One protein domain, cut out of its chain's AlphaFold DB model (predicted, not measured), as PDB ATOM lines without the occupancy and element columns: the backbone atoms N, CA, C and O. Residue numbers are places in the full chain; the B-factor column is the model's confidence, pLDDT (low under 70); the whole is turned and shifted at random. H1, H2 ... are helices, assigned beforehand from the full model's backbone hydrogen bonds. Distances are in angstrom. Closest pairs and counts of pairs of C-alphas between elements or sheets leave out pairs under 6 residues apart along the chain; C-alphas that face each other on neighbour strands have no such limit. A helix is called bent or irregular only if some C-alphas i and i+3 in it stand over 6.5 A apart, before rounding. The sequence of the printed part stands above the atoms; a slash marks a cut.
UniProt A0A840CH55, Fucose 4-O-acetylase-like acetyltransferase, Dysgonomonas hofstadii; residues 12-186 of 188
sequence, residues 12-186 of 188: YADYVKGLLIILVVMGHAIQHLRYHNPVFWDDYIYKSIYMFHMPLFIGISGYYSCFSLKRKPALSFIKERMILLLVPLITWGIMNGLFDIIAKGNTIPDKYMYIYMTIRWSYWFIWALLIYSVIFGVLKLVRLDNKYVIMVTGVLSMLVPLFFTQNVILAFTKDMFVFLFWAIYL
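This is residues 12 to 186 of the 188 residues of the protein "Fucose 4-O-acetylase-like acetyltransferase" of Dysgonomonas hofstadii (UniProt A0A840CH55). Three long helices, H3, H4 and H6, make an up-and-down bundle, each running against the one before it, with H6 packed on both H3 and H4. H8 crosses H3 and H6, H7 folds back over H8, and H1 crosses H3 at a slant; H5 packs on residues 89 to 101 of H4, and residues 102 to 107 of H4 stick out. The printed part has 175 residues with eight named helices, H1 to H8 in chain order, and no named strand; the class is all helix. It is compact, with a radius of gyration of the C-alphas of 17.6 A and spans of 51 by 38 by 34 A.

H1, residues 12 to 34, touches H3, residues 44 to 71, with C-alphas 20 and 53 closest at 5.5 A; they run opposite ways at a tilt of 36 degrees, only just steep. H1 and H2, residues 38 to 42, only just touch, and only at the corner, with 3 pairs of C-alphas within 8 A, the closest Gln 31 and Phe 40 at 5.8 A. H6, residues 124 to 141, touches H3 the same way at a shallow tilt of 30 degrees, C-alphas 58 and 129 being closest at 7.0 A. H4, residues 74 to 107, touches H6 opposite ways at a shallow tilt of 20 degrees, its closest C-alphas being Ala 74 and Gly 137 at 5.2 A. H5, residues 111 to 122, touches H4 at a steep tilt of 55 degrees, closest at C-alphas 97 and 115, 4.7 A. H8, residues 168 to 184, touches H3 at a steep tilt of 47 degrees, the C-alphas of Tyr 63 and Ile 184 being closest at 4.3 A. H7, residues 147 to 159, forms a helical hairpin with H8, closest at C-alphas 154 and 178, 4.5 A. H1 and H4 are apart. Every O i to N i+4 pair is within hydrogen-bond range in H1, H5 and H6; the counts are 22 of 24 in H3, 27 of 30 in H4, 8 of 9 in H7, 8 of 13 in H8 and 0 of 1 in H2, where 2 of 2 O i to N i+3 pairs are within range.

H1 begins at C-alpha 12, (161.547, 111.920, 117.789), and is 32.4 A long. H3 measures 41.6 A, H4 45.5 A, H6 25.7 A and H8 25.3 A, ending at C-alpha 184, (163.126, 105.348, 133.677). H4 is irregular, C-alphas 103 and 106 being 9.5 A apart, and has a kink of 55 degrees near residue 101; H8 is only just irregular, with C-alphas 175 and 178 6.6 A apart.

The two C-alphas farthest apart, Asn 106 and Tyr 148, are 52.9 A apart. The printed part has no cut, and no link is long. Mean pLDDT of the printed part is 82.8; residues 36 to 38, 161 to 166 and 181 to 186 are under 70.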
ATOM      1  N   TYR A  12     162.882 111.720 117.228       86.25
ATOM      2  CA  TYR A  12     161.547 111.920 117.789       86.25
ATOM      3  C   TYR A  12     161.632 112.587 119.162       86.25
ATOM      4  O   TYR A  12     160.968 113.592 119.416       86.25
ATOM      5  N   ALA A  13     162.517 112.092 120.025       83.88
ATOM      6  CA  ALA A  13     162.720 112.679 121.341       83.88
ATOM      7  C   ALA A  13     163.232 114.130 121.281       83.88
ATOM      8  O   ALA A  13     162.923 114.928 122.167       83.88
ATOM      9  N   ASP A  14     163.983 114.498 120.242       87.81
ATOM     10  CA  ASP A  14     164.423 115.879 120.034       87.81
ATOM     11  C   ASP A  14     163.282 116.802 119.587       87.81
ATOM     12  O   ASP A  14     163.180 117.919 120.100       87.81
ATOM     13  N   TYR A  15     162.378 116.335 118.717       91.94
ATOM     14  CA  TYR A  15     161.159 117.082 118.377       91.94
ATOM     15  C   TYR A  15     160.275 117.313 119.601       91.94
ATOM     16  O   TYR A  15     159.812 118.434 119.822       91.94
ATOM     17  N   VAL A  16     160.085 116.282 120.431       90.50
ATOM     18  CA  VAL A  16     159.291 116.404 121.659       90.50
ATOM     19  C   VAL A  16     159.922 117.425 122.606       90.50
ATOM     20  O   VAL A  16     159.226 118.321 123.073       90.50
ATOM     21  N   LYS A  17     161.241 117.370 122.840       88.62
ATOM     22  CA  LYS A  17     161.934 118.392 123.648       88.62
ATOM     23  C   LYS A  17     161.746 119.793 123.075       88.62
ATOM     24  O   LYS A  17     161.477 120.711 123.838       88.62
ATOM     25  N   GLY A  18     161.863 119.958 121.756       91.62
ATOM     26  CA  GLY A  18     161.639 121.243 121.091       91.62
ATOM     27  C   GLY A  18     160.240 121.797 121.358       91.62
ATOM     28  O   GLY A  18     160.104 122.943 121.781       91.62
ATOM     29  N   LEU A  19     159.209 120.961 121.207       93.25
ATOM     30  CA  LEU A  19     157.827 121.336 121.511       93.25
ATOM     31  C   LEU A  19     157.656 121.740 122.981       93.25
ATOM     32  O   LEU A  19     157.021 122.750 123.279       93.25
ATOM     33  N   LEU A  20     158.256 120.992 123.906       91.69
ATOM     34  CA  LEU A  20     158.196 121.321 125.328       91.69
ATOM     35  C   LEU A  20     158.892 122.650 125.656       91.69
ATOM     36  O   LEU A  20     158.388 123.402 126.488       91.69
ATOM     37  N   ILE A  21     160.015 122.971 125.004       92.00
ATOM     38  CA  ILE A  21     160.692 124.270 125.170       92.00
ATOM     39  C   ILE A  21     159.771 125.408 124.717       92.00
ATOM     40  O   ILE A  21     159.656 126.416 125.412       92.00
ATOM     41  N   ILE A  22     159.067 125.240 123.595       93.44
ATOM     42  CA  ILE A  22     158.094 126.233 123.114       93.44
ATOM     43  C   ILE A  22     156.981 126.441 124.150       93.44
ATOM     44  O   ILE A  22     156.628 127.580 124.453       93.44
ATOM     45  N   LEU A  23     156.474 125.358 124.747       91.81
ATOM     46  CA  LEU A  23     155.463 125.431 125.805       91.81
ATOM     47  C   LEU A  23     155.967 126.165 127.058       91.81
ATOM     48  O   LEU A  23     155.213 126.944 127.638       91.81
ATOM     49  N   VAL A  24     157.233 125.986 127.449       90.44
ATOM     50  CA  VAL A  24     157.855 126.743 128.556       90.44
ATOM     51  C   VAL A  24     157.864 128.239 128.255       90.44
ATOM     52  O   VAL A  24     157.438 129.043 129.084       90.44
ATOM     53  N   VAL A  25     158.311 128.619 127.054       91.19
ATOM     54  CA  VAL A  25     158.350 130.026 126.631       91.19
ATOM     55  C   VAL A  25     156.943 130.620 126.625       91.19
ATOM     56  O   VAL A  25     156.742 131.715 127.145       91.19
ATOM     57  N   MET A  26     155.952 129.882 126.117       90.19
ATOM     58  CA  MET A  26     154.551 130.309 126.127       90.19
ATOM     59  C   MET A  26     154.006 130.472 127.554       90.19
ATOM     60  O   MET A  26     153.347 131.468 127.849       90.19
ATOM     61  N   GLY A  27     154.316 129.543 128.463       87.38
ATOM     62  CA  GLY A  27     153.934 129.635 129.872       87.38
ATOM     63  C   GLY A  27     154.517 130.874 130.557       87.38
ATOM     64  O   GLY A  27     153.793 131.605 131.233       87.38
ATOM     65  N   HIS A  28     155.800 131.166 130.330       88.56
ATOM     66  CA  HIS A  28     156.436 132.377 130.857       88.56
ATOM     67  C   HIS A  28     155.917 133.658 130.204       88.56
ATOM     68  O   HIS A  28     155.795 134.668 130.897       88.56
ATOM     69  N   ALA A  29     155.575 133.628 128.915       88.62
ATOM     70  CA  ALA A  29     154.943 134.755 128.241       88.62
ATOM     71  C   ALA A  29     153.591 135.086 128.890       88.62
ATOM     72  O   ALA A  29     153.344 136.241 129.217       88.62
ATOM     73  N   ILE A  30     152.751 134.085 129.177       86.31
ATOM     74  CA  ILE A  30     151.489 134.295 129.910       86.31
ATOM     75  C   ILE A  30     151.772 134.849 131.313       86.31
ATOM     76  O   ILE A  30     151.154 135.832 131.719       86.31
ATOM     77  N   GLN A  31     152.731 134.260 132.030       84.69
ATOM     78  CA  GLN A  31     153.071 134.663 133.394       84.69
ATOM     79  C   GLN A  31     153.546 136.116 133.500       84.69
ATOM     80  O   GLN A  31     153.213 136.745 134.491       84.69
ATOM     81  N   HIS A  32     154.323 136.628 132.537       83.88
ATOM     82  CA  HIS A  32     154.958 137.953 132.638       83.88
ATOM     83  C   HIS A  32     154.290 139.039 131.787       83.88
ATOM     84  O   HIS A  32     154.368 140.209 132.147       83.88
ATOM     85  N   LEU A  33     153.670 138.685 130.654       83.69
ATOM     86  CA  LEU A  33     153.025 139.661 129.763       83.69
ATOM     87  C   LEU A  33     151.559 139.889 130.121       83.69
ATOM     88  O   LEU A  33     151.049 140.989 129.934       83.69
ATOM     89  N   ARG A  34     150.862 138.848 130.593       78.12
ATOM     90  CA  ARG A  34     149.420 138.925 130.876       78.12
ATOM     91  C   ARG A  34     149.124 139.216 132.341       78.12
ATOM     92  O   ARG A  34     148.103 139.829 132.643       78.12
ATOM     93  N   TYR A  35     150.002 138.786 133.241       77.31
ATOM     94  CA  TYR A  35     149.826 138.940 134.678       77.31
ATOM     95  C   TYR A  35     151.069 139.588 135.297       77.31
ATOM     96  O   TYR A  35     152.192 139.231 134.976       77.31
ATOM     97  N   HIS A  36     150.875 140.537 136.213       68.25
ATOM     98  CA  HIS A  36     151.959 141.100 137.039       68.25
ATOM     99  C   HIS A  36     151.906 140.611 138.497       68.25
ATOM    100  O   HIS A  36     152.810 140.881 139.280       68.25
ATOM    101  N   ASN A  37     150.856 139.861 138.844       67.12
ATOM    102  CA  ASN A  37     150.559 139.326 140.173       67.12
ATOM    103  C   ASN A  37     150.376 137.798 140.089       67.12
ATOM    104  O   ASN A  37     150.101 137.292 138.997       67.12
ATOM    105  N   PRO A  38     150.440 137.048 141.208       68.38
ATOM    106  CA  PRO A  38     150.278 135.583 141.238       68.38
ATOM    107  C   PRO A  38     148.903 135.056 140.771       68.38
ATOM    108  O   PRO A  38     148.642 133.865 140.861       68.38
ATOM    109  N   VAL A  39     148.039 135.905 140.214       77.00
ATOM    110  CA  VAL A  39     146.747 135.544 139.604       77.00
ATOM    111  C   VAL A  39     146.918 134.619 138.390       77.00
ATOM    112  O   VAL A  39     145.991 133.905 138.019       77.00
ATOM    113  N   PHE A  40     148.115 134.555 137.794       77.62
ATOM    114  CA  PHE A  40     148.409 133.587 136.731       77.62
ATOM    115  C   PHE A  40     148.191 132.131 137.177       77.62
ATOM    116  O   PHE A  40     147.912 131.277 136.338       77.62
ATOM    117  N   TRP A  41     148.276 131.849 138.484       73.50
ATOM    118  CA  TRP A  41     147.970 130.533 139.037       73.50
ATOM    119  C   TRP A  41     146.513 130.129 138.862       73.50
ATOM    120  O   TRP A  41     146.243 128.955 139.060       73.50
ATOM    121  N   ASP A  42     145.600 131.029 138.486       80.81
ATOM    122  CA  ASP A  42     144.189 130.723 138.230       80.81
ATOM    123  C   ASP A  42     143.838 130.630 136.742       80.81
ATOM    124  O   ASP A  42     142.772 130.120 136.396       80.81
ATOM    125  N   ASP A  43     144.746 131.033 135.851       84.81
ATOM    126  CA  ASP A  43     144.522 130.960 134.411       84.81
ATOM    127  C   ASP A  43     144.525 129.498 133.924       84.81
ATOM    128  O   ASP A  43     145.487 128.741 134.097       84.81
ATOM    129  N   TYR A  44     143.422 129.092 133.293       86.31
ATOM    130  CA  TYR A  44     143.227 127.727 132.806       86.31
ATOM    131  C   TYR A  44     144.240 127.320 131.727       86.31
ATOM    132  O   TYR A  44     144.637 126.153 131.674       86.31
ATOM    133  N   ILE A  45     144.677 128.257 130.882       86.19
ATOM    134  CA  ILE A  45     145.647 127.993 129.813       86.19
ATOM    135  C   ILE A  45     147.026 127.782 130.436       86.19
ATOM    136  O   ILE A  45     147.688 126.790 130.124       86.19
ATOM    137  N   TYR A  46     147.429 128.648 131.370       86.50
ATOM    138  CA  TYR A  46     148.672 128.493 132.126       86.50
ATOM    139  C   TYR A  46     148.718 127.142 132.851       86.50
ATOM    140  O   TYR A  46     149.678 126.389 132.671       86.50
ATOM    141  N   LYS A  47     147.659 126.791 133.598       85.50
ATOM    142  CA  LYS A  47     147.550 125.485 134.276       85.50
ATOM    143  C   LYS A  47     147.696 124.329 133.296       85.50
ATOM    144  O   LYS A  47     148.492 123.431 133.542       85.50
ATOM    145  N   SER A  48     146.973 124.367 132.178       87.00
ATOM    146  CA  SER A  48     146.990 123.291 131.179       87.00
ATOM    147  C   SER A  48     148.379 123.096 130.574       87.00
ATOM    148  O   SER A  48     148.867 121.970 130.489       87.00
ATOM    149  N   ILE A  49     149.058 124.192 130.219       88.38
ATOM    150  CA  ILE A  49     150.435 124.151 129.720       88.38
ATOM    151  C   ILE A  49     151.350 123.549 130.788       88.38
ATOM    152  O   ILE A  49     152.124 122.637 130.490       88.38
ATOM    153  N   TYR A  50     151.265 124.028 132.031       84.50
ATOM    154  CA  TYR A  50     152.143 123.620 133.129       84.50
ATOM    155  C   TYR A  50     151.967 122.158 133.546       84.50
ATOM    156  O   TYR A  50     152.953 121.443 133.732       84.50
ATOM    157  N   MET A  51     150.719 121.692 133.612       85.00
ATOM    158  CA  MET A  51     150.368 120.299 133.896       85.00
ATOM    159  C   MET A  51     150.812 119.333 132.799       85.00
ATOM    160  O   MET A  51     150.848 118.135 133.047       85.00
ATOM    161  N   PHE A  52     151.146 119.816 131.601       87.00
ATOM    162  CA  PHE A  52     151.614 118.965 130.513       87.00
ATOM    163  C   PHE A  52     153.135 118.992 130.369       87.00
ATOM    164  O   PHE A  52     153.782 117.946 130.418       87.00
ATOM    165  N   HIS A  53     153.732 120.177 130.207       88.88
ATOM    166  CA  HIS A  53     155.143 120.239 129.830       88.88
ATOM    167  C   HIS A  53     156.084 119.822 130.964       88.88
ATOM    168  O   HIS A  53     157.081 119.155 130.696       88.88
ATOM    169  N   MET A  54     155.774 120.169 132.222       87.62
ATOM    170  CA  MET A  54     156.656 119.869 133.355       87.62
ATOM    171  C   MET A  54     156.751 118.373 133.670       87.62
ATOM    172  O   MET A  54     157.878 117.869 133.714       87.62
ATOM    173  N   PRO A  55     155.639 117.620 133.812       86.38
ATOM    174  CA  PRO A  55     155.734 116.172 133.986       86.38
ATOM    175  C   PRO A  55     156.449 115.492 132.818       86.38
ATOM    176  O   PRO A  55     157.265 114.595 133.028       86.38
ATOM    177  N   LEU A  56     156.190 115.938 131.582       87.62
ATOM    178  CA  LEU A  56     156.764 115.325 130.384       87.62
ATOM    179  C   LEU A  56     158.275 115.584 130.288       87.62
ATOM    180  O   LEU A  56     159.041 114.667 129.986       87.62
ATOM    181  N   PHE A  57     158.736 116.786 130.638       88.38
ATOM    182  CA  PHE A  57     160.161 117.096 130.750       88.38
ATOM    183  C   PHE A  57     160.871 116.258 131.821       88.38
ATOM    184  O   PHE A  57     161.992 115.786 131.589       88.38
ATOM    185  N   ILE A  58     160.235 116.068 132.982       88.00
ATOM    186  CA  ILE A  58     160.765 115.226 134.064       88.00
ATOM    187  C   ILE A  58     160.835 113.770 133.606       88.00
ATOM    188  O   ILE A  58     161.873 113.130 133.779       88.00
ATOM    189  N   GLY A  59     159.791 113.277 132.939       87.00
ATOM    190  CA  GLY A  59     159.766 111.949 132.336       87.00
ATOM    191  C   GLY A  59     160.916 111.747 131.349       87.00
ATOM    192  O   GLY A  59     161.775 110.892 131.558       87.00
ATOM    193  N   ILE A  60     161.025 112.583 130.316       87.38
ATOM    194  CA  ILE A  60     162.105 112.470 129.321       87.38
ATOM    195  C   ILE A  60     163.486 112.510 129.993       87.38
ATOM    196  O   ILE A  60     164.369 111.710 129.669       87.38
ATOM    197  N   SER A  61     163.677 113.404 130.965       87.00
ATOM    198  CA  SER A  61     164.924 113.501 131.729       87.00
ATOM    199  C   SER A  61     165.230 112.223 132.518       87.00
ATOM    200  O   SER A  61     166.387 111.790 132.560       87.00
ATOM    201  N   GLY A  62     164.207 111.594 133.101       85.69
ATOM    202  CA  GLY A  62     164.284 110.287 133.753       85.69
ATOM    203  C   GLY A  62     164.707 109.180 132.785       85.69
ATOM    204  O   GLY A  62     165.701 108.494 133.039       85.69
ATOM    205  N   TYR A  63     164.039 109.068 131.634       84.94
ATOM    206  CA  TYR A  63     164.352 108.079 130.593       84.94
ATOM    207  C   TYR A  63     165.831 108.120 130.177       84.94
ATOM    208  O   TYR A  63     166.552 107.120 130.264       84.94
ATOM    209  N   TYR A  64     166.343 109.304 129.827       83.94
ATOM    210  CA  TYR A  64     167.755 109.453 129.459       83.94
ATOM    211  C   TYR A  64     168.713 109.223 130.630       83.94
ATOM    212  O   TYR A  64     169.838 108.752 130.430       83.94
ATOM    213  N   SER A  65     168.296 109.538 131.856       83.69
ATOM    214  CA  SER A  65     169.096 109.275 133.053       83.69
ATOM    215  C   SER A  65     169.296 107.784 133.292       83.69
ATOM    216  O   SER A  65     170.424 107.368 133.560       83.69
ATOM    217  N   CYS A  66     168.257 106.970 133.091       79.56
ATOM    218  CA  CYS A  66     168.344 105.512 133.153       79.56
ATOM    219  C   CYS A  66     169.385 104.961 132.176       79.56
ATOM    220  O   CYS A  66     170.294 104.220 132.559       79.56
ATOM    221  N   PHE A  67     169.294 105.381 130.913       80.06
ATOM    222  CA  PHE A  67     170.223 104.957 129.871       80.06
ATOM    223  C   PHE A  67     171.673 105.329 130.194       80.06
ATOM    224  O   PHE A  67     172.591 104.529 130.010       80.06
ATOM    225  N   SER A  68     171.872 106.529 130.741       82.00
ATOM    226  CA  SER A  68     173.173 107.002 131.201       82.00
ATOM    227  C   SER A  68     173.726 106.119 132.326       82.00
ATOM    228  O   SER A  68     174.851 105.634 132.232       82.00
ATOM    229  N   LEU A  69     172.914 105.821 133.346       80.31
ATOM    230  CA  LEU A  69     173.277 104.968 134.485       80.31
ATOM    231  C   LEU A  69     173.530 103.504 134.115       80.31
ATOM    232  O   LEU A  69     174.243 102.822 134.847       80.31
ATOM    233  N   LYS A  70     172.958 102.987 133.022       80.62
ATOM    234  CA  LYS A  70     173.287 101.646 132.503       80.62
ATOM    235  C   LYS A  70     174.700 101.581 131.909       80.62
ATOM    236  O   LYS A  70     175.293 100.513 131.888       80.62
ATOM    237  N   ARG A  71     175.231 102.710 131.434       82.38
ATOM    238  CA  ARG A  71     176.497 102.785 130.687       82.38
ATOM    239  C   ARG A  71     177.692 103.246 131.513       82.38
ATOM    240  O   ARG A  71     178.819 103.113 131.051       82.38
ATOM    241  N   LYS A  72     177.463 103.820 132.695       85.50
ATOM    242  CA  LYS A  72     178.520 104.390 133.540       85.50
ATOM    243  C   LYS A  72     178.231 104.178 135.030       85.50
ATOM    244  O   LYS A  72     177.068 104.005 135.401       85.50
ATOM    245  N   PRO A  73     179.260 104.202 135.897       89.19
ATOM    246  CA  PRO A  73     179.070 104.033 137.332       89.19
ATOM    247  C   PRO A  73     178.221 105.165 137.922       89.19
ATOM    248  O   PRO A  73     178.314 106.323 137.505       89.19
ATOM    249  N   ALA A  74     177.415 104.837 138.934       87.69
ATOM    250  CA  ALA A  74     176.454 105.766 139.530       87.69
ATOM    251  C   ALA A  74     177.110 107.040 140.093       87.69
ATOM    252  O   ALA A  74     176.575 108.131 139.913       87.69
ATOM    253  N   LEU A  75     178.310 106.938 140.677       88.25
ATOM    254  CA  LEU A  75     179.045 108.103 141.184       88.25
ATOM    255  C   LEU A  75     179.440 109.086 140.065       88.25
ATOM    256  O   LEU A  75     179.312 110.300 140.224       88.25
ATOM    257  N   SER A  76     179.873 108.567 138.911       89.81
ATOM    258  CA  SER A  76     180.196 109.388 137.736       89.81
ATOM    259  C   SER A  76     178.944 110.065 137.176       89.81
ATOM    260  O   SER A  76     178.981 111.252 136.857       89.81
ATOM    261  N   PHE A  77     177.814 109.349 137.142       90.12
ATOM    262  CA  PHE A  77     176.522 109.924 136.774       90.12
ATOM    263  C   PHE A  77     176.113 111.083 137.683       90.12
ATOM    264  O   PHE A  77     175.768 112.146 137.170       90.12
ATOM    265  N   ILE A  78     176.193 110.909 139.005       90.69
ATOM    266  CA  ILE A  78     175.847 111.968 139.960       90.69
ATOM    267  C   ILE A  78     176.735 113.191 139.724       90.69
ATOM    268  O   ILE A  78     176.214 114.291 139.565       90.69
ATOM    269  N   LYS A  79     178.059 113.007 139.631       92.00
ATOM    270  CA  LYS A  79     179.009 114.112 139.423       92.00
ATOM    271  C   LYS A  79     178.707 114.902 138.147       92.00
ATOM    272  O   LYS A  79     178.689 116.128 138.178       92.00
ATOM    273  N   GLU A  80     178.444 114.212 137.042       90.81
ATOM    274  CA  GLU A  80     178.111 114.855 135.768       90.81
ATOM    275  C   GLU A  80     176.795 115.633 135.849       90.81
ATOM    276  O   GLU A  80     176.736 116.783 135.419       90.81
ATOM    277  N   ARG A  81     175.754 115.045 136.454       90.62
ATOM    278  CA  ARG A  81     174.463 115.716 136.653       90.62
ATOM    279  C   ARG A  81     174.575 116.923 137.574       90.62
ATOM    280  O   ARG A  81     173.952 117.939 137.288       90.62
ATOM    281  N   MET A  82     175.389 116.832 138.625       92.12
ATOM    282  CA  MET A  82     175.669 117.965 139.502       92.12
ATOM    283  C   MET A  82     176.256 119.125 138.712       92.12
ATOM    284  O   MET A  82     175.708 120.213 138.774       92.12
ATOM    285  N   ILE A  83     177.303 118.902 137.918       92.88
ATOM    286  CA  ILE A  83     177.918 119.977 137.126       92.88
ATOM    287  C   ILE A  83     176.924 120.517 136.091       92.88
ATOM    288  O   ILE A  83     176.719 121.725 136.002       92.88
ATOM    289  N   LEU A  84     176.263 119.626 135.349       91.69
ATOM    290  CA  LEU A  84     175.371 119.991 134.251       91.69
ATOM    291  C   LEU A  84     174.134 120.778 134.709       91.69
ATOM    292  O   LEU A  84     173.622 121.577 133.933       91.69
ATOM    293  N   LEU A  85     173.652 120.567 135.938       92.50
ATOM    294  CA  LEU A  85     172.462 121.245 136.467       92.50
ATOM    295  C   LEU A  85     172.801 122.383 137.441       92.50
ATOM    296  O   LEU A  85     172.159 123.429 137.376       92.50
ATOM    297  N   LEU A  86     173.811 122.229 138.309       92.00
ATOM    298  CA  LEU A  86     174.200 123.279 139.261       92.00
ATOM    299  C   LEU A  86     174.812 124.486 138.565       92.00
ATOM    300  O   LEU A  86     174.536 125.605 138.985       92.00
ATOM    301  N   VAL A  87     175.629 124.276 137.526       93.19
ATOM    302  CA  VAL A  87     176.272 125.395 136.829       93.19
ATOM    303  C   VAL A  87     175.206 126.319 136.229       93.19
ATOM    304  O   VAL A  87     175.171 127.480 136.626       93.19
ATOM    305  N   PRO A  88     174.252 125.845 135.399       90.62
ATOM    306  CA  PRO A  88     173.165 126.700 134.934       90.62
ATOM    307  C   PRO A  88     172.326 127.278 136.078       90.62
ATOM    308  O   PRO A  88     172.020 128.464 136.050       90.62
ATOM    309  N   LEU A  89     171.978 126.481 137.094       91.50
ATOM    310  CA  LEU A  89     171.145 126.938 138.211       91.50
ATOM    311  C   LEU A  89     171.748 128.154 138.924       91.50
ATOM    312  O   LEU A  89     171.066 129.155 139.138       91.50
ATOM    313  N   ILE A  90     173.027 128.065 139.290       90.81
ATOM    314  CA  ILE A  90     173.722 129.116 140.033       90.81
ATOM    315  C   ILE A  90     174.014 130.299 139.112       90.81
ATOM    316  O   ILE A  90     173.744 131.438 139.489       90.81
ATOM    317  N   THR A  91     174.511 130.051 137.898       91.88
ATOM    318  CA  THR A  91     174.845 131.119 136.948       91.88
ATOM    319  C   THR A  91     173.610 131.938 136.580       91.88
ATOM    320  O   THR A  91     173.627 133.157 136.742       91.88
ATOM    321  N   TRP A  92     172.515 131.297 136.158       90.44
ATOM    322  CA  TRP A  92     171.283 132.008 135.798       90.44
ATOM    323  C   TRP A  92     170.592 132.626 137.011       90.44
ATOM    324  O   TRP A  92     170.054 133.730 136.908       90.44
ATOM    325  N   GLY A  93     170.639 131.954 138.162       88.06
ATOM    326  CA  GLY A  93     170.073 132.447 139.410       88.06
ATOM    327  C   GLY A  93     170.730 133.729 139.909       88.06
ATOM    328  O   GLY A  93     170.038 134.710 140.179       88.06
ATOM    329  N   ILE A  94     172.065 133.746 139.974       89.12
ATOM    330  CA  ILE A  94     172.831 134.940 140.351       89.12
ATOM    331  C   ILE A  94     172.629 136.034 139.308       89.12
ATOM    332  O   ILE A  94     172.343 137.168 139.675       89.12
ATOM    333  N   MET A  95     172.735 135.704 138.018       90.69
ATOM    334  CA  MET A  95     172.636 136.703 136.960       90.69
ATOM    335  C   MET A  95     171.278 137.419 136.970       90.69
ATOM    336  O   MET A  95     171.240 138.645 136.953       90.69
ATOM    337  N   ASN A  96     170.168 136.681 137.081       87.50
ATOM    338  CA  ASN A  96     168.837 137.291 137.164       87.50
ATOM    339  C   ASN A  96     168.636 138.076 138.461       87.50
ATOM    340  O   ASN A  96     168.112 139.184 138.424       87.50
ATOM    341  N   GLY A  97     169.104 137.546 139.594       87.12
ATOM    342  CA  GLY A  97     169.035 138.273 140.856       87.12
ATOM    343  C   GLY A  97     169.814 139.594 140.812       87.12
ATOM    344  O   GLY A  97     169.318 140.608 141.293       87.12
ATOM    345  N   LEU A  98     170.991 139.616 140.179       88.31
ATOM    346  CA  LEU A  98     171.773 140.837 139.972       88.31
ATOM    347  C   LEU A  98     171.072 141.821 139.032       88.31
ATOM    348  O   LEU A  98     171.017 143.007 139.353       88.31
ATOM    349  N   PHE A  99     170.511 141.354 137.912       88.94
ATOM    350  CA  PHE A  99     169.743 142.213 137.006       88.94
ATOM    351  C   PHE A  99     168.566 142.882 137.719       88.94
ATOM    352  O   PHE A  99     168.387 144.093 137.595       88.94
ATOM    353  N   ASP A 100     167.823 142.130 138.529       85.50
ATOM    354  CA  ASP A 100     166.719 142.667 139.324       85.50
ATOM    355  C   ASP A 100     167.186 143.682 140.372       85.50
ATOM    356  O   ASP A 100     166.542 144.714 140.552       85.50
ATOM    357  N   ILE A 101     168.308 143.426 141.050       87.25
ATOM    358  CA  ILE A 101     168.886 144.361 142.027       87.25
ATOM    359  C   ILE A 101     169.320 145.664 141.351       87.25
ATOM    360  O   ILE A 101     169.117 146.738 141.913       87.25
ATOM    361  N   ILE A 102     169.904 145.588 140.154       88.00
ATOM    362  CA  ILE A 102     170.306 146.773 139.386       88.00
ATOM    363  C   ILE A 102     169.068 147.550 138.924       88.00
ATOM    364  O   ILE A 102     169.023 148.767 139.080       88.00
ATOM    365  N   ALA A 103     168.047 146.858 138.408       87.06
ATOM    366  CA  ALA A 103     166.829 147.482 137.896       87.06
ATOM    367  C   ALA A 103     165.956 148.104 138.999       87.06
ATOM    368  O   ALA A 103     165.387 149.176 138.807       87.06
ATOM    369  N   LYS A 104     165.838 147.440 140.157       83.38
ATOM    370  CA  LYS A 104     164.972 147.858 141.276       83.38
ATOM    371  C   LYS A 104     165.714 148.688 142.333       83.38
ATOM    372  O   LYS A 104     165.079 149.309 143.190       83.38
ATOM    373  N   GLY A 105     167.046 148.728 142.290       78.94
ATOM    374  CA  GLY A 105     167.884 149.541 143.173       78.94
ATOM    375  C   GLY A 105     167.756 149.176 144.658       78.94
ATOM    376  O   GLY A 105     167.701 148.007 145.037       78.94
ATOM    377  N   ASN A 106     167.706 150.191 145.525       75.44
ATOM    378  CA  ASN A 106     167.646 150.029 146.989       75.44
ATOM    379  C   ASN A 106     166.255 149.652 147.534       75.44
ATOM    380  O   ASN A 106     166.068 149.612 148.745       75.44
ATOM    381  N   THR A 107     165.277 149.364 146.671       78.50
ATOM    382  CA  THR A 107     163.948 148.891 147.108       78.50
ATOM    383  C   THR A 107     163.978 147.464 147.660       78.50
ATOM    384  O   THR A 107     163.031 147.050 148.323       78.50
ATOM    385  N   ILE A 108     165.063 146.715 147.417       78.25
ATOM    386  CA  ILE A 108     165.275 145.359 147.931       78.25
ATOM    387  C   ILE A 108     166.096 145.447 149.231       78.25
ATOM    388  O   ILE A 108     167.295 145.730 149.156       78.25
ATOM    389  N   PRO A 109     165.496 145.185 150.411       73.50
ATOM    390  CA  PRO A 109     166.170 145.367 151.701       73.50
ATOM    391  C   PRO A 109     167.325 144.382 151.911       73.50
ATOM    392  O   PRO A 109     168.384 144.761 152.399       73.50
ATOM    393  N   ASP A 110     167.132 143.123 151.505       86.31
ATOM    394  CA  ASP A 110     168.141 142.067 151.592       86.31
ATOM    395  C   ASP A 110     168.385 141.449 150.210       86.31
ATOM    396  O   ASP A 110     167.634 140.604 149.712       86.31
ATOM    397  N   LYS A 111     169.475 141.898 149.586       84.62
ATOM    398  CA  LYS A 111     169.916 141.468 148.256       84.62
ATOM    399  C   LYS A 111     170.304 139.985 148.229       84.62
ATOM    400  O   LYS A 111     170.052 139.311 147.230       84.62
ATOM    401  N   TYR A 112     170.872 139.455 149.315       84.00
ATOM    402  CA  TYR A 112     171.277 138.050 149.399       84.00
ATOM    403  C   TYR A 112     170.057 137.138 149.509       84.00
ATOM    404  O   TYR A 112     169.933 136.172 148.749       84.00
ATOM    405  N   MET A 113     169.121 137.479 150.398       85.31
ATOM    406  CA  MET A 113     167.855 136.756 150.522       85.31
ATOM    407  C   MET A 113     167.064 136.799 149.210       85.31
ATOM    408  O   MET A 113     166.486 135.786 148.814       85.31
ATOM    409  N   TYR A 114     167.082 137.922 148.486       85.94
ATOM    410  CA  TYR A 114     166.412 138.036 147.190       85.94
ATOM    411  C   TYR A 114     166.985 137.079 146.134       85.94
ATOM    412  O   TYR A 114     166.228 136.351 145.484       85.94
ATOM    413  N   ILE A 115     168.314 137.021 145.981       83.88
ATOM    414  CA  ILE A 115     168.967 136.086 145.046       83.88
ATOM    415  C   ILE A 115     168.626 134.639 145.424       83.88
ATOM    416  O   ILE A 115     168.261 133.832 144.568       83.88
ATOM    417  N   TYR A 116     168.671 134.311 146.716       85.06
ATOM    418  CA  TYR A 116     168.316 132.981 147.210       85.06
ATOM    419  C   TYR A 116     166.844 132.618 146.940       85.06
ATOM    420  O   TYR A 116     166.539 131.503 146.510       85.06
ATOM    421  N   MET A 117     165.917 133.558 147.140       82.81
ATOM    422  CA  MET A 117     164.507 133.395 146.773       82.81
ATOM    423  C   MET A 117     164.346 133.189 145.267       82.81
ATOM    424  O   MET A 117     163.664 132.251 144.860       82.81
ATOM    425  N   THR A 118     165.049 133.963 144.446       83.38
ATOM    426  CA  THR A 118     165.026 133.830 142.982       83.38
ATOM    427  C   THR A 118     165.486 132.440 142.533       83.38
ATOM    428  O   THR A 118     164.811 131.790 141.736       83.38
ATOM    429  N   ILE A 119     166.586 131.928 143.098       83.00
ATOM    430  CA  ILE A 119     167.087 130.573 142.813       83.00
ATOM    431  C   ILE A 119     166.052 129.513 143.203       83.00
ATOM    432  O   ILE A 119     165.787 128.583 142.439       83.00
ATOM    433  N   ARG A 120     165.450 129.655 144.387       81.31
ATOM    434  CA  ARG A 120     164.494 128.678 144.916       81.31
ATOM    435  C   ARG A 120     163.200 128.625 144.100       81.31
ATOM    436  O   ARG A 120     162.713 127.523 143.848       81.31
ATOM    437  N   TRP A 121     162.654 129.783 143.721       79.38
ATOM    438  CA  TRP A 121     161.342 129.892 143.076       79.38
ATOM    439  C   TRP A 121     161.413 129.771 141.554       79.38
ATOM    440  O   TRP A 121     160.697 128.957 140.974       79.38
ATOM    441  N   SER A 122     162.282 130.538 140.897       80.25
ATOM    442  CA  SER A 122     162.280 130.646 139.432       80.25
ATOM    443  C   SER A 122     162.867 129.415 138.746       80.25
ATOM    444  O   SER A 122     162.415 129.024 137.675       80.25
ATOM    445  N   TYR A 123     163.841 128.760 139.379       85.62
ATOM    446  CA  TYR A 123     164.577 127.633 138.793       85.62
ATOM    447  C   TYR A 123     164.211 126.301 139.430       85.62
ATOM    448  O   TYR A 123     165.027 125.375 139.497       85.62
ATOM    449  N   TRP A 124     162.971 126.207 139.906       86.00
ATOM    450  CA  TRP A 124     162.549 125.096 140.734       86.00
ATOM    451  C   TRP A 124     162.704 123.731 140.076       86.00
ATOM    452  O   TRP A 124     163.148 122.761 140.686       86.00
ATOM    453  N   PHE A 125     162.424 123.699 138.783       86.81
ATOM    454  CA  PHE A 125     162.541 122.525 137.945       86.81
ATOM    455  C   PHE A 125     163.973 121.981 137.874       86.81
ATOM    456  O   PHE A 125     164.185 120.770 137.937       86.81
ATOM    457  N   ILE A 126     164.971 122.866 137.771       89.25
ATOM    458  CA  ILE A 126     166.376 122.465 137.623       89.25
ATOM    459  C   ILE A 126     166.869 121.828 138.919       89.25
ATOM    460  O   ILE A 126     167.493 120.762 138.886       89.25
ATOM    461  N   TRP A 127     166.569 122.442 140.069       88.00
ATOM    462  CA  TRP A 127     166.959 121.851 141.345       88.00
ATOM    463  C   TRP A 127     166.156 120.582 141.657       88.00
ATOM    464  O   TRP A 127     166.722 119.646 142.219       88.00
ATOM    465  N   ALA A 128     164.889 120.482 141.239       88.31
ATOM    466  CA  ALA A 128     164.100 119.254 141.368       88.31
ATOM    467  C   ALA A 128     164.740 118.097 140.582       88.31
ATOM    468  O   ALA A 128     165.015 117.040 141.153       88.31
ATOM    469  N   LEU A 129     165.084 118.317 139.308       88.88
ATOM    470  CA  LEU A 129     165.802 117.334 138.485       88.88
ATOM    471  C   LEU A 129     167.148 116.922 139.083       88.88
ATOM    472  O   LEU A 129     167.536 115.753 138.984       88.88
ATOM    473  N   LEU A 130     167.868 117.868 139.688       90.62
ATOM    474  CA  LEU A 130     169.125 117.586 140.369       90.62
ATOM    475  C   LEU A 130     168.898 116.639 141.547       90.62
ATOM    476  O   LEU A 130     169.551 115.598 141.616       90.62
ATOM    477  N   ILE A 131     167.948 116.962 142.428       89.00
ATOM    478  CA  ILE A 131     167.598 116.126 143.582       89.00
ATOM    479  C   ILE A 131     167.195 114.728 143.118       89.00
ATOM    480  O   ILE A 131     167.720 113.742 143.629       89.00
ATOM    481  N   TYR A 132     166.339 114.617 142.104       87.25
ATOM    482  CA  TYR A 132     165.928 113.319 141.573       87.25
ATOM    483  C   TYR A 132     167.092 112.515 140.994       87.25
ATOM    484  O   TYR A 132     167.194 111.314 141.239       87.25
ATOM    485  N   SER A 133     167.992 113.169 140.258       88.06
ATOM    486  CA  SER A 133     169.185 112.523 139.703       88.06
ATOM    487  C   SER A 133     170.098 111.992 140.812       88.06
ATOM    488  O   SER A 133     170.614 110.879 140.708       88.06
ATOM    489  N   VAL A 134     170.272 112.760 141.889       89.12
ATOM    490  CA  VAL A 134     171.057 112.347 143.060       89.12
ATOM    491  C   VAL A 134     170.379 111.185 143.780       89.12
ATOM    492  O   VAL A 134     171.031 110.165 143.986       89.12
ATOM    493  N   ILE A 135     169.081 111.287 144.093       87.50
ATOM    494  CA  ILE A 135     168.305 110.215 144.740       87.50
ATOM    495  C   ILE A 135     168.428 108.925 143.935       87.50
ATOM    496  O   ILE A 135     168.776 107.884 144.485       87.50
ATOM    497  N   PHE A 136     168.214 108.988 142.623       84.12
ATOM    498  CA  PHE A 136     168.275 107.807 141.772       84.12
ATOM    499  C   PHE A 136     169.684 107.200 141.711       84.12
ATOM    500  O   PHE A 136     169.847 105.982 141.815       84.12
ATOM    501  N   GLY A 137     170.721 108.036 141.611       87.00
ATOM    502  CA  GLY A 137     172.107 107.578 141.674       87.00
ATOM    503  C   GLY A 137     172.451 106.923 143.017       87.00
ATOM    504  O   GLY A 137     173.097 105.875 143.032       87.00
ATOM    505  N   VAL A 138     171.990 107.493 144.135       88.25
ATOM    506  CA  VAL A 138     172.202 106.955 145.489       88.25
ATOM    507  C   VAL A 138     171.460 105.634 145.682       88.25
ATOM    508  O   VAL A 138     172.069 104.674 146.145       88.25
ATOM    509  N   LEU A 139     170.194 105.533 145.267       86.94
ATOM    510  CA  LEU A 139     169.435 104.279 145.326       86.94
ATOM    511  C   LEU A 139     170.162 103.153 144.587       86.94
ATOM    512  O   LEU A 139     170.255 102.037 145.099       86.94
ATOM    513  N   LYS A 140     170.763 103.459 143.433       85.31
ATOM    514  CA  LYS A 140     171.583 102.496 142.695       85.31
ATOM    515  C   LYS A 140     172.882 102.130 143.421       85.31
ATOM    516  O   LYS A 140     173.274 100.967 143.396       85.31
ATOM    517  N   LEU A 141     173.549 103.083 144.079       87.25
ATOM    518  CA  LEU A 141     174.748 102.810 144.889       87.25
ATOM    519  C   LEU A 141     174.442 101.879 146.070       87.25
ATOM    520  O   LEU A 141     175.220 100.971 146.349       87.25
ATOM    521  N   VAL A 142     173.293 102.076 146.723       88.56
ATOM    522  CA  VAL A 142     172.838 101.279 147.876       88.56
ATOM    523  C   VAL A 142     172.124  99.985 147.442       88.56
ATOM    524  O   VAL A 142     171.739  99.181 148.282       88.56
ATOM    525  N   ARG A 143     171.989  99.727 146.129       85.25
ATOM    526  CA  ARG A 143     171.291  98.554 145.556       85.25
ATOM    527  C   ARG A 143     169.811  98.457 145.962       85.25
ATOM    528  O   ARG A 143     169.252  97.369 146.067       85.25
ATOM    529  N   LEU A 144     169.176  99.608 146.182       82.94
ATOM    530  CA  LEU A 144     167.735  99.758 146.411       82.94
ATOM    531  C   LEU A 144     167.026 100.232 145.134       82.94
ATOM    532  O   LEU A 144     166.093 101.030 145.176       82.94
ATOM    533  N   ASP A 145     167.471  99.751 143.977       77.44
ATOM    534  CA  ASP A 145     166.958 100.109 142.653       77.44
ATOM    535  C   ASP A 145     165.782  99.224 142.194       77.44
ATOM    536  O   ASP A 145     165.483  99.125 140.999       77.44
ATOM    537  N   ASN A 146     165.075  98.594 143.146       81.12
ATOM    538  CA  ASN A 146     163.900  97.775 142.861       81.12
ATOM    539  C   ASN A 146     162.759  98.641 142.308       81.12
ATOM    540  O   ASN A 146     162.187  99.480 143.009       81.12
ATOM    541  N   LYS A 147     162.379  98.358 141.057       75.69
ATOM    542  CA  LYS A 147     161.340  99.077 140.311       75.69
ATOM    543  C   LYS A 147     160.014  99.204 141.066       75.69
ATOM    544  O   LYS A 147     159.384 100.254 141.006       75.69
ATOM    545  N   TYR A 148     159.598  98.169 141.796       79.06
ATOM    546  CA  TYR A 148     158.313  98.179 142.495       79.06
ATOM    547  C   TYR A 148     158.370  99.047 143.746       79.06
ATOM    548  O   TYR A 148     157.449  99.814 143.989       79.06
ATOM    549  N   VAL A 149     159.474  98.981 144.498       76.94
ATOM    550  CA  VAL A 149     159.678  99.812 145.693       76.94
ATOM    551  C   VAL A 149     159.680 101.287 145.307       76.94
ATOM    552  O   VAL A 149     158.992 102.084 145.930       76.94
ATOM    553  N   ILE A 150     160.385 101.635 144.231       77.88
ATOM    554  CA  ILE A 150     160.470 103.009 143.731       77.88
ATOM    555  C   ILE A 150     159.129 103.506 143.162       77.88
ATOM    556  O   ILE A 150     158.740 104.652 143.380       77.88
ATOM    557  N   MET A 151     158.389 102.655 142.447       77.25
ATOM    558  CA  MET A 151     157.059 103.012 141.945       77.25
ATOM    559  C   MET A 151     156.072 103.229 143.096       77.25
ATOM    560  O   MET A 151     155.338 104.213 143.101       77.25
ATOM    561  N   VAL A 152     156.082 102.340 144.092       81.00
ATOM    562  CA  VAL A 152     155.231 102.456 145.280       81.00
ATOM    563  C   VAL A 152     155.572 103.722 146.059       81.00
ATOM    564  O   VAL A 152     154.654 104.450 146.416       81.00
ATOM    565  N   THR A 153     156.849 104.059 146.266       78.19
ATOM    566  CA  THR A 153     157.212 105.310 146.953       78.19
ATOM    567  C   THR A 153     156.779 106.551 146.177       78.19
ATOM    568  O   THR A 153     156.339 107.513 146.802       78.19
ATOM    569  N   GLY A 154     156.832 106.528 144.840       78.62
ATOM    570  CA  GLY A 154     156.332 107.627 144.011       78.62
ATOM    571  C   GLY A 154     154.814 107.772 143.994       78.62
ATOM    572  O   GLY A 154     154.312 108.888 143.993       78.62
ATOM    573  N   VAL A 155     154.062 106.674 144.046       81.69
ATOM    574  CA  VAL A 155     152.599 106.745 144.196       81.69
ATOM    575  C   VAL A 155     152.230 107.205 145.609       81.69
ATOM    576  O   VAL A 155     151.379 108.075 145.776       81.69
ATOM    577  N   LEU A 156     152.911 106.684 146.635       81.38
ATOM    578  CA  LEU A 156     152.710 107.100 148.022       81.38
ATOM    579  C   LEU A 156     153.030 108.587 148.227       81.38
ATOM    580  O   LEU A 156     152.322 109.243 148.987       81.38
ATOM    581  N   SER A 157     154.034 109.147 147.539       78.12
ATOM    582  CA  SER A 157     154.358 110.577 147.653       78.12
ATOM    583  C   SER A 157     153.239 111.488 147.139       78.12
ATOM    584  O   SER A 157     153.056 112.578 147.683       78.12
ATOM    585  N   MET A 158     152.444 111.033 146.163       76.25
ATOM    586  CA  MET A 158     151.254 111.759 145.692       76.25
ATOM    587  C   MET A 158     150.130 111.758 146.734       76.25
ATOM    588  O   MET A 158     149.392 112.734 146.848       76.25
ATOM    589  N   LEU A 159     150.023 110.683 147.524       76.56
ATOM    590  CA  LEU A 159     149.013 110.541 148.576       76.56
ATOM    591  C   LEU A 159     149.334 111.356 149.833       76.56
ATOM    592  O   LEU A 159     148.444 111.569 150.655       76.56
ATOM    593  N   VAL A 160     150.578 111.829 149.991       74.56
ATOM    594  CA  VAL A 160     150.943 112.732 151.089       74.56
ATOM    595  C   VAL A 160     150.145 114.033 150.933       74.56
ATOM    596  O   VAL A 160     150.349 114.746 149.939       74.56
ATOM    597  N   PRO A 161     149.251 114.366 151.888       64.19
ATOM    598  CA  PRO A 161     148.370 115.519 151.764       64.19
ATOM    599  C   PRO A 161     149.151 116.826 151.627       64.19
ATOM    600  O   PRO A 161     150.163 117.030 152.301       64.19
ATOM    601  N   LEU A 162     148.616 117.751 150.822       59.78
ATOM    602  CA  LEU A 162     149.140 119.115 150.638       59.78
ATOM    603  C   LEU A 162     149.399 119.850 151.966       59.78
ATOM    604  O   LEU A 162     150.282 120.700 152.026       59.78
ATOM    605  N   PHE A 163     148.691 119.482 153.039       49.75
ATOM    606  CA  PHE A 163     148.861 120.034 154.385       49.75
ATOM    607  C   PHE A 163     150.296 119.934 154.933       49.75
ATOM    608  O   PHE A 163     150.703 120.805 155.700       49.75
ATOM    609  N   PHE A 164     151.084 118.932 154.527       53.38
ATOM    610  CA  PHE A 164     152.481 118.790 154.968       53.38
ATOM    611  C   PHE A 164     153.455 119.703 154.210       53.38
ATOM    612  O   PHE A 164     154.566 119.950 154.675       53.38
ATOM    613  N   THR A 165     153.048 120.235 153.057       59.44
ATOM    614  CA  THR A 165     153.869 121.098 152.206       59.44
ATOM    615  C   THR A 165     153.140 122.411 151.956       59.44
ATOM    616  O   THR A 165     152.555 122.610 150.897       59.44
ATOM    617  N   GLN A 166     153.225 123.353 152.902       61.34
ATOM    618  CA  GLN A 166     152.718 124.726 152.712       61.34
ATOM    619  C   GLN A 166     153.358 125.443 151.503       61.34
ATOM    620  O   GLN A 166     152.853 126.448 151.016       61.34
ATOM    621  N   ASN A 167     154.471 124.910 150.989       71.19
ATOM    622  CA  ASN A 167     155.159 125.397 149.803       71.19
ATOM    623  C   ASN A 167     154.656 124.686 148.538       71.19
ATOM    624  O   ASN A 167     154.963 123.514 148.318       71.19
ATOM    625  N   VAL A 168     153.987 125.439 147.661       73.19
ATOM    626  CA  VAL A 168     153.459 124.975 146.362       73.19
ATOM    627  C   VAL A 168     154.523 124.266 145.518       73.19
ATOM    628  O   VAL A 168     154.264 123.215 144.941       73.19
ATOM    629  N   ILE A 169     155.754 124.782 145.496       73.75
ATOM    630  CA  ILE A 169     156.847 124.158 144.742       73.75
ATOM    631  C   ILE A 169     157.208 122.779 145.296       73.75
ATOM    632  O   ILE A 169     157.417 121.849 144.527       73.75
ATOM    633  N   LEU A 170     157.279 122.624 146.620       72.19
ATOM    634  CA  LEU A 170     157.578 121.324 147.226       72.19
ATOM    635  C   LEU A 170     156.451 120.321 146.961       72.19
ATOM    636  O   LEU A 170     156.741 119.146 146.748       72.19
ATOM    637  N   ALA A 171     155.201 120.789 146.905       74.25
ATOM    638  CA  ALA A 171     154.064 119.975 146.488       74.25
ATOM    639  C   ALA A 171     154.213 119.491 145.031       74.25
ATOM    640  O   ALA A 171     154.140 118.293 144.766       74.25
ATOM    641  N   PHE A 172     154.539 120.384 144.093       75.69
ATOM    642  CA  PHE A 172     154.815 119.974 142.713       75.69
ATOM    643  C   PHE A 172     156.009 119.016 142.630       75.69
ATOM    644  O   PHE A 172     155.920 117.977 141.984       75.69
ATOM    645  N   THR A 173     157.108 119.290 143.333       78.31
ATOM    646  CA  THR A 173     158.282 118.409 143.342       78.31
ATOM    647  C   THR A 173     157.967 117.022 143.932       78.31
ATOM    648  O   THR A 173     158.490 116.023 143.441       78.31
ATOM    649  N   LYS A 174     157.113 116.874 144.951       78.50
ATOM    650  CA  LYS A 174     156.753 115.520 145.428       78.50
ATOM    651  C   LYS A 174     155.880 114.766 144.421       78.50
ATOM    652  O   LYS A 174     156.072 113.565 144.236       78.50
ATOM    653  N   ASP A 175     154.961 115.464 143.758       77.62
ATOM    654  CA  ASP A 175     153.976 114.848 142.864       77.62
ATOM    655  C   ASP A 175     154.613 114.458 141.532       77.62
ATOM    656  O   ASP A 175     154.258 113.449 140.927       77.62
ATOM    657  N   MET A 176     155.621 115.217 141.101       80.62
ATOM    658  CA  MET A 176     156.324 114.952 139.854       80.62
ATOM    659  C   MET A 176     157.329 113.800 139.931       80.62
ATOM    660  O   MET A 176     157.787 113.305 138.898       80.62
ATOM    661  N   PHE A 177     157.649 113.340 141.144       78.06
ATOM    662  CA  PHE A 177     158.579 112.240 141.382       78.06
ATOM    663  C   PHE A 177     158.155 110.972 140.620       78.06
ATOM    664  O   PHE A 177     158.996 110.326 140.000       78.06
ATOM    665  N   VAL A 178     156.852 110.670 140.551       78.12
ATOM    666  CA  VAL A 178     156.320 109.476 139.863       78.12
ATOM    667  C   VAL A 178     156.637 109.444 138.358       78.12
ATOM    668  O   VAL A 178     156.952 108.384 137.811       78.12
ATOM    669  N   PHE A 179     156.616 110.599 137.680       73.94
ATOM    670  CA  PHE A 179     156.800 110.684 136.225       73.94
ATOM    671  C   PHE A 179     158.244 110.427 135.807       73.94
ATOM    672  O   PHE A 179     158.487 109.836 134.752       73.94
ATOM    673  N   LEU A 180     159.203 110.805 136.657       71.75
ATOM    674  CA  LEU A 180     160.608 110.469 136.459       71.75
ATOM    675  C   LEU A 180     160.786 108.944 136.376       71.75
ATOM    676  O   LEU A 180     161.506 108.455 135.509       71.75
ATOM    677  N   PHE A 181     160.101 108.182 137.235       67.50
ATOM    678  CA  PHE A 181     160.246 106.724 137.298       67.50
ATOM    679  C   PHE A 181     159.496 105.983 136.216       67.50
ATOM    680  O   PHE A 181     160.048 105.032 135.663       67.50
ATOM    681  N   TRP A 182     158.287 106.431 135.878       67.62
ATOM    682  CA  TRP A 182     157.548 105.843 134.764       67.62
ATOM    683  C   TRP A 182     158.404 105.846 133.492       67.62
ATOM    684  O   TRP A 182     158.525 104.832 132.812       67.62
ATOM    685  N   ALA A 183     159.124 106.941 133.253       64.56
ATOM    686  CA  ALA A 183     160.004 107.070 132.106       64.56
ATOM    687  C   ALA A 183     161.357 106.341 132.240       64.56
ATOM    688  O   ALA A 183     161.907 105.909 131.234       64.56
ATOM    689  N   ILE A 184     161.900 106.147 133.449       64.00
ATOM    690  CA  ILE A 184     163.126 105.348 133.677       64.00
ATOM    691  C   ILE A 184     162.922 103.873 133.290       64.00
ATOM    692  O   ILE A 184     163.878 103.220 132.861       64.00
ATOM    693  N   TYR A 185     161.706 103.346 133.450       61.31
ATOM    694  CA  TYR A 185     161.415 101.913 133.346       61.31
ATOM    695  C   TYR A 185     160.470 101.537 132.196       61.31
ATOM    696  O   TYR A 185     160.049 100.379 132.132       61.31
ATOM    697  N   LEU A 186     160.177 102.463 131.272       59.28
ATOM    698  CA  LEU A 186     159.570 102.107 129.988       59.28
ATOM    699  C   LEU A 186     160.444 101.033 129.308       59.28
ATOM    700  O   LEU A 186     161.666 101.216 129.222       59.28
TER     701      LEU A 186